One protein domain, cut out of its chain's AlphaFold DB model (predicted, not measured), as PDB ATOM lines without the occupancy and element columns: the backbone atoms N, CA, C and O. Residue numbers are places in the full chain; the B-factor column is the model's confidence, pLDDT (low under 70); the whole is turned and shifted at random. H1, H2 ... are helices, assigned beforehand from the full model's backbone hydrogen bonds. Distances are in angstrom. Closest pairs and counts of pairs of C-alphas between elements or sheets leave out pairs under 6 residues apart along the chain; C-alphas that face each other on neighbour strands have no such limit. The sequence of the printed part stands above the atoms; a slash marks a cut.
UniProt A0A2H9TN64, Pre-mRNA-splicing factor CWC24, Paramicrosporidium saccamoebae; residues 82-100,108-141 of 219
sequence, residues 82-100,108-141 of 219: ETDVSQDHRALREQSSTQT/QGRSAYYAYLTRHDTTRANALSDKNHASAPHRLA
ATOM      1  N   GLU A  82      80.788 132.790  97.398       89.50
ATOM      2  CA  GLU A  82      79.387 132.377  97.271       89.50
ATOM      3  C   GLU A  82      79.131 130.992  97.868       89.50
ATOM      4  O   GLU A  82      80.042 130.241  98.210       89.50
ATOM      5  N   THR A  83      77.848 130.632  97.944       90.44
ATOM      6  CA  THR A  83      77.445 129.257  98.266       90.44
ATOM      7  C   THR A  83      78.049 128.274  97.260       90.44
ATOM      8  O   THR A  83      78.060 128.544  96.057       90.44
ATOM      9  N   ASP A  84      78.504 127.118  97.751       89.56
ATOM     10  CA  ASP A  84      79.053 126.064  96.903       89.56
ATOM     11  C   ASP A  84      78.083 125.661  95.776       89.56
ATOM     12  O   ASP A  84      76.861 125.620  95.942       89.56
ATOM     13  N   VAL A  85      78.653 125.304  94.627       88.12
ATOM     14  CA  VAL A  85      77.945 124.977  93.382       88.12
ATOM     15  C   VAL A  85      76.926 123.848  93.564       88.12
ATOM     16  O   VAL A  85      75.934 123.802  92.838       88.12
ATOM     17  N   SER A  86      77.151 122.933  94.512       89.06
ATOM     18  CA  SER A  86      76.241 121.813  94.782       89.06
ATOM     19  C   SER A  86      75.025 122.188  95.639       89.06
ATOM     20  O   SER A  86      73.989 121.522  95.558       89.06
ATOM     21  N   GLN A  87      75.141 123.246  96.445       88.50
ATOM     22  CA  GLN A  87      74.132 123.667  97.424       88.50
ATOM     23  C   GLN A  87      73.444 124.979  97.047       88.50
ATOM     24  O   GLN A  87      72.550 125.444  97.756       88.50
ATOM     25  N   ASP A  88      73.842 125.585  95.933       89.69
ATOM     26  CA  ASP A  88      73.274 126.842  95.488       89.69
ATOM     27  C   ASP A  88      71.798 126.718  95.067       89.69
ATOM     28  O   ASP A  88      71.243 125.648  94.797       89.69
ATOM     29  N   HIS A  89      71.126 127.864  94.978       86.31
ATOM     30  CA  HIS A  89      69.706 127.913  94.630       86.31
ATOM     31  C   HIS A  89      69.391 127.343  93.240       86.31
ATOM     32  O   HIS A  89      68.269 126.880  93.013       86.31
ATOM     33  N   ARG A  90      70.357 127.362  92.312       83.81
ATOM     34  CA  ARG A  90      70.226 126.732  90.996       83.81
ATOM     35  C   ARG A  90      70.224 125.208  91.124       83.81
ATOM     36  O   ARG A  90      69.283 124.587  90.638       83.81
ATOM     37  N   ALA A  91      71.196 124.622  91.820       87.31
ATOM     38  CA  ALA A  91      71.275 123.183  92.046       87.31
ATOM     39  C   ALA A  91      70.040 122.670  92.794       87.31
ATOM     40  O   ALA A  91      69.431 121.685  92.378       87.31
ATOM     41  N   LEU A  92      69.584 123.383  93.830       86.56
ATOM     42  CA  LEU A  92      68.351 123.038  94.546       86.56
ATOM     43  C   LEU A  92      67.115 123.082  93.637       86.56
ATOM     44  O   LEU A  92      66.221 122.239  93.752       86.56
ATOM     45  N   ARG A  93      67.050 124.046  92.710       81.81
ATOM     46  CA  ARG A  93      65.959 124.134  91.733       81.81
ATOM     47  C   ARG A  93      65.999 122.969  90.751       81.81
ATOM     48  O   ARG A  93      64.961 122.344  90.552       81.81
ATOM     49  N   GLU A  94      67.158 122.660  90.183       81.00
ATOM     50  CA  GLU A  94      67.356 121.541  89.253       81.00
ATOM     51  C   GLU A  94      67.004 120.198  89.921       81.00
ATOM     52  O   GLU A  94      66.256 119.390  89.363       81.00
ATOM     53  N   GLN A  95      67.426 120.000  91.174       83.69
ATOM     54  CA  GLN A  95      67.034 118.846  91.988       83.69
ATOM     55  C   GLN A  95      65.519 118.798  92.226       83.69
ATOM     56  O   GLN A  95      64.904 117.746  92.090       83.69
ATOM     57  N   SER A  96      64.887 119.932  92.544       80.31
ATOM     58  CA  SER A  96      63.433 119.976  92.749       80.31
ATOM     59  C   SER A  96      62.632 119.801  91.455       80.31
ATOM     60  O   SER A  96      61.515 119.303  91.498       80.31
ATOM     61  N   SER A  97      63.192 120.191  90.305       76.44
ATOM     62  CA  SER A  97      62.542 120.044  89.000       76.44
ATOM     63  C   SER A  97      62.612 118.613  88.479       76.44
ATOM     64  O   SER A  97      61.721 118.190  87.749       76.44
ATOM     65  N   THR A  98      63.676 117.881  88.813       74.25
ATOM     66  CA  THR A  98      63.814 116.460  88.463       74.25
ATOM     67  C   THR A  98      62.988 115.558  89.379       74.25
ATOM     68  O   THR A  98      62.597 114.466  88.970       74.25
ATOM     69  N   GLN A  99      62.670 116.011  90.595       70.75
ATOM     70  CA  GLN A  99      61.751 115.318  91.494       70.75
ATOM     71  C   GLN A  99      60.311 115.418  90.970       70.75
ATOM     72  O   GLN A  99      59.627 116.429  91.120       70.75
ATOM     73  N   THR A 100      59.832 114.344  90.342       62.12
ATOM     74  CA  THR A 100      58.428 114.209  89.941       62.12
ATOM     75  C   THR A 100      57.537 114.237  91.181       62.12
ATOM     76  O   THR A 100      57.725 113.443  92.101       62.12
ATOM     77  N   GLN A 108      59.273 114.608 101.167       80.88
ATOM     78  CA  GLN A 108      60.363 114.820 100.200       80.88
ATOM     79  C   GLN A 108      61.025 116.208 100.313       80.88
ATOM     80  O   GLN A 108      61.927 116.539  99.552       80.88
ATOM     81  N   GLY A 109      60.608 117.031 101.281       82.31
ATOM     82  CA  GLY A 109      61.136 118.380 101.488       82.31
ATOM     83  C   GLY A 109      60.160 119.487 101.089       82.31
ATOM     84  O   GLY A 109      59.155 119.264 100.417       82.31
ATOM     85  N   ARG A 110      60.457 120.720 101.518       81.56
ATOM     86  CA  ARG A 110      59.528 121.856 101.391       81.56
ATOM     87  C   ARG A 110      59.291 122.296  99.944       81.56
ATOM     88  O   ARG A 110      58.225 122.816  99.645       81.56
ATOM     89  N   SER A 111      60.267 122.090  99.060       77.31
ATOM     90  CA  SER A 111      60.149 122.411  97.629       77.31
ATOM     91  C   SER A 111      59.393 121.333  96.838       77.31
ATOM     92  O   SER A 111      58.804 121.628  95.805       77.31
ATOM     93  N   ALA A 112      59.375 120.093  97.339       78.56
ATOM     94  CA  ALA A 112      58.844 118.922  96.640       78.56
ATOM     95  C   ALA A 112      57.326 118.719  96.822       78.56
ATOM     96  O   ALA A 112      56.759 117.747  96.322       78.56
ATOM     97  N   TYR A 113      56.643 119.615  97.543       78.06
ATOM     98  CA  TYR A 113      55.187 119.557  97.657       78.06
ATOM     99  C   TYR A 113      54.511 119.761  96.296       78.06
ATOM    100  O   TYR A 113      54.942 120.570  95.474       78.06
ATOM    101  N   TYR A 114      53.412 119.033  96.080       71.00
ATOM    102  CA  TYR A 114      52.658 119.049  94.829       71.00
ATOM    103  C   TYR A 114      52.151 120.460  94.502       71.00
ATOM    104  O   TYR A 114      51.314 121.021  95.212       71.00
ATOM    105  N   ALA A 115      52.634 121.036  93.402       67.50
ATOM    106  CA  ALA A 115      52.106 122.285  92.880       67.50
ATOM    107  C   ALA A 115      50.845 121.990  92.053       67.50
ATOM    108  O   ALA A 115      50.931 121.476  90.943       67.50
ATOM    109  N   TYR A 116      49.668 122.336  92.582       68.88
ATOM    110  CA  TYR A 116      48.381 122.140  91.893       68.88
ATOM    111  C   TYR A 116      48.181 123.059  90.675       68.88
ATOM    112  O   TYR A 116      47.280 122.841  89.868       68.88
ATOM    113  N   LEU A 117      49.010 124.100  90.541       68.06
ATOM    114  CA  LEU A 117      49.027 124.970  89.373       68.06
ATOM    115  C   LEU A 117      50.091 124.471  88.398       68.06
ATOM    116  O   LEU A 117      51.292 124.553  88.676       68.06
ATOM    117  N   THR A 118      49.652 124.001  87.232       59.66
ATOM    118  CA  THR A 118      50.554 123.726  86.118       59.66
ATOM    119  C   THR A 118      51.201 125.038  85.689       59.66
ATOM    120  O   THR A 118      50.547 125.996  85.276       59.66
ATOM    121  N   ARG A 119      52.527 125.108  85.808       61.12
ATOM    122  CA  ARG A 119      53.331 126.222  85.295       61.12
ATOM    123  C   ARG A 119      53.475 126.081  83.777       61.12
ATOM    124  O   ARG A 119      54.578 125.926  83.281       61.12
ATOM    125  N   HIS A 120      52.358 126.081  83.053       51.12
ATOM    126  CA  HIS A 120      52.352 126.076  81.593       51.12
ATOM    127  C   HIS A 120      52.125 127.500  81.076       51.12
ATOM    128  O   HIS A 120      51.147 128.152  81.435       51.12
ATOM    129  N   ASP A 121      53.078 127.988  80.282       54.12
ATOM    130  CA  ASP A 121      52.946 129.057  79.278       54.12
ATOM    131  C   ASP A 121      52.348 130.414  79.684       54.12
ATOM    132  O   ASP A 121      52.037 131.243  78.831       54.12
ATOM    133  N   THR A 122      52.261 130.732  80.974       60.09
ATOM    134  CA  THR A 122      52.095 132.131  81.390       60.09
ATOM    135  C   THR A 122      53.438 132.851  81.283       60.09
ATOM    136  O   THR A 122      54.487 132.277  81.572       60.09
ATOM    137  N   THR A 123      53.437 134.134  80.919       56.53
ATOM    138  CA  THR A 123      54.646 134.986  80.931       56.53
ATOM    139  C   THR A 123      55.396 134.903  82.267       56.53
ATOM    140  O   THR A 123      56.623 134.914  82.295       56.53
ATOM    141  N   ARG A 124      54.660 134.699  83.367       55.38
ATOM    142  CA  ARG A 124      55.178 134.437  84.715       55.38
ATOM    143  C   ARG A 124      55.815 133.048  84.877       55.38
ATOM    144  O   ARG A 124      56.838 132.944  85.538       55.38
ATOM    145  N   ALA A 125      55.257 131.990  84.286       56.19
ATOM    146  CA  ALA A 125      55.861 130.653  84.282       56.19
ATOM    147  C   ALA A 125      57.116 130.586  83.394       56.19
ATOM    148  O   ALA A 125      58.113 129.991  83.792       56.19
ATOM    149  N   ASN A 126      57.115 131.282  82.255       57.69
ATOM    150  CA  ASN A 126      58.288 131.416  81.392       57.69
ATOM    151  C   ASN A 126      59.383 132.283  82.026       57.69
ATOM    152  O   ASN A 126      60.558 131.974  81.862       57.69
ATOM    153  N   ALA A 127      59.037 133.310  82.811       53.00
ATOM    154  CA  ALA A 127      59.995 134.069  83.628       53.00
ATOM    155  C   ALA A 127      60.611 133.249  84.780       53.00
ATOM    156  O   ALA A 127      61.642 133.631  85.322       53.00
ATOM    157  N   LEU A 128      59.984 132.126  85.143       53.78
ATOM    158  CA  LEU A 128      60.470 131.174  86.144       53.78
ATOM    159  C   LEU A 128      61.157 129.943  85.523       53.78
ATOM    160  O   LEU A 128      61.708 129.131  86.268       53.78
ATOM    161  N   SER A 129      61.117 129.793  84.194       58.62
ATOM    162  CA  SER A 129      61.832 128.752  83.446       58.62
ATOM    163  C   SER A 129      63.342 128.976  83.549       58.62
ATOM    164  O   SER A 129      63.785 130.119  83.602       58.62
ATOM    165  N   ASP A 130      64.137 127.902  83.517       55.16
ATOM    166  CA  ASP A 130      65.611 127.919  83.613       55.16
ATOM    167  C   ASP A 130      66.318 128.901  82.671       55.16
ATOM    168  O   ASP A 130      67.460 129.281  82.917       55.16
ATOM    169  N   LYS A 131      65.634 129.338  81.612       55.00
ATOM    170  CA  LYS A 131      66.129 130.289  80.612       55.00
ATOM    171  C   LYS A 131      66.024 131.751  81.067       55.00
ATOM    172  O   LYS A 131      66.748 132.595  80.560       55.00
ATOM    173  N   ASN A 132      65.156 132.040  82.035       56.47
ATOM    174  CA  ASN A 132      64.947 133.366  82.603       56.47
ATOM    175  C   ASN A 132      65.369 133.339  84.077       56.47
ATOM    176  O   ASN A 132      64.601 133.020  84.980       56.47
ATOM    177  N   HIS A 133      66.633 133.674  84.324       58.09
ATOM    178  CA  HIS A 133      67.290 133.717  85.637       58.09
ATOM    179  C   HIS A 133      66.745 134.797  86.601       58.09
ATOM    180  O   HIS A 133      67.455 135.250  87.491       58.09
ATOM    181  N   ALA A 134      65.500 135.240  86.431       58.31
ATOM    182  CA  ALA A 134      65.015 136.513  86.952       58.31
ATOM    183  C   ALA A 134      64.421 136.458  88.372       58.31
ATOM    184  O   ALA A 134      63.999 137.487  88.888       58.31
ATOM    185  N   SER A 135      64.316 135.289  89.015       62.88
ATOM    186  CA  SER A 135      63.565 135.177  90.286       62.88
ATOM    187  C   SER A 135      64.232 134.355  91.390       62.88
ATOM    188  O   SER A 135      63.572 134.013  92.365       62.88
ATOM    189  N   ALA A 136      65.511 134.007  91.262       73.81
ATOM    190  CA  ALA A 136      66.277 133.384  92.346       73.81
ATOM    191  C   ALA A 136      67.703 133.940  92.382       73.81
ATOM    192  O   ALA A 136      68.162 134.439  91.352       73.81
ATOM    193  N   PRO A 137      68.402 133.832  93.531       86.06
ATOM    194  CA  PRO A 137      69.826 134.128  93.604       86.06
ATOM    195  C   PRO A 137      70.571 133.395  92.485       86.06
ATOM    196  O   PRO A 137      70.394 132.187  92.293       86.06
ATOM    197  N   HIS A 138      71.325 134.151  91.693       82.69
ATOM    198  CA  HIS A 138      71.998 133.639  90.509       82.69
ATOM    199  C   HIS A 138      73.433 133.248  90.845       82.69
ATOM    200  O   HIS A 138      74.148 134.000  91.497       82.69
ATOM    201  N   ARG A 139      73.864 132.089  90.342       85.50
ATOM    202  CA  ARG A 139      75.255 131.640  90.423       85.50
ATOM    203  C   ARG A 139      76.160 132.599  89.645       85.50
ATOM    204  O   ARG A 139      76.008 132.711  88.430       85.50
ATOM    205  N   LEU A 140      77.097 133.255  90.325       84.88
ATOM    206  CA  LEU A 140      78.119 134.077  89.674       84.88
ATOM    207  C   LEU A 140      79.180 133.207  88.975       84.88
ATOM    208  O   LEU A 140      79.284 132.000  89.201       84.88
ATOM    209  N   ALA A 141      79.969 133.820  88.092       87.56
ATOM    210  CA  ALA A 141      81.073 133.139  87.426       87.56
ATOM    211  C   ALA A 141      82.210 132.836  88.417       87.56
ATOM    212  O   ALA A 141      82.684 133.723  89.121       87.56
TER     213      ALA A 141
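This is residues 82 to 100 and 108 to 141 of the 219 residues of the protein "Pre-mRNA-splicing factor CWC24" of Paramicrosporidium saccamoebae (UniProt A0A2H9TN64). There is little regular structure here: a flat, open U of mostly loop, with helix H1 in one limb and the short helix H2 in the other. Residues 113 to 119 make the turn, and residues 127 to 141 run back toward the first printed residue. The printed part has 53 residues, 14 of them in two named helices, H1 then H2, with no named strand; the class is all helix. It is only just loose, close to compact, with a radius of gyration of the C-alphas of 12.1 A, and spans 32 by 27 by 14 A.

Begin with H1, residues 89 to 98; H2, residues 123 to 126, is apart from it. In H1 every O i to N i+4 pair is within hydrogen-bond range; H2 is too short for such a pair.

Find C-alpha 89 at (69.706, 127.913, 94.630); from there H1 runs 14.3 A to C-alpha 98. H2 ends at C-alpha 126, (58.288, 131.416, 81.392).

The C-alphas of Tyr 116 and Ala 141 are farthest apart, 34.8 A. Residues 101 to 107 are not printed; C-alphas 100 and 108 are 10.5 A apart across this cut, which lies in the link from H1 to H2. Look for pLDDT under 70 at residue 100 and residues 115 to 135.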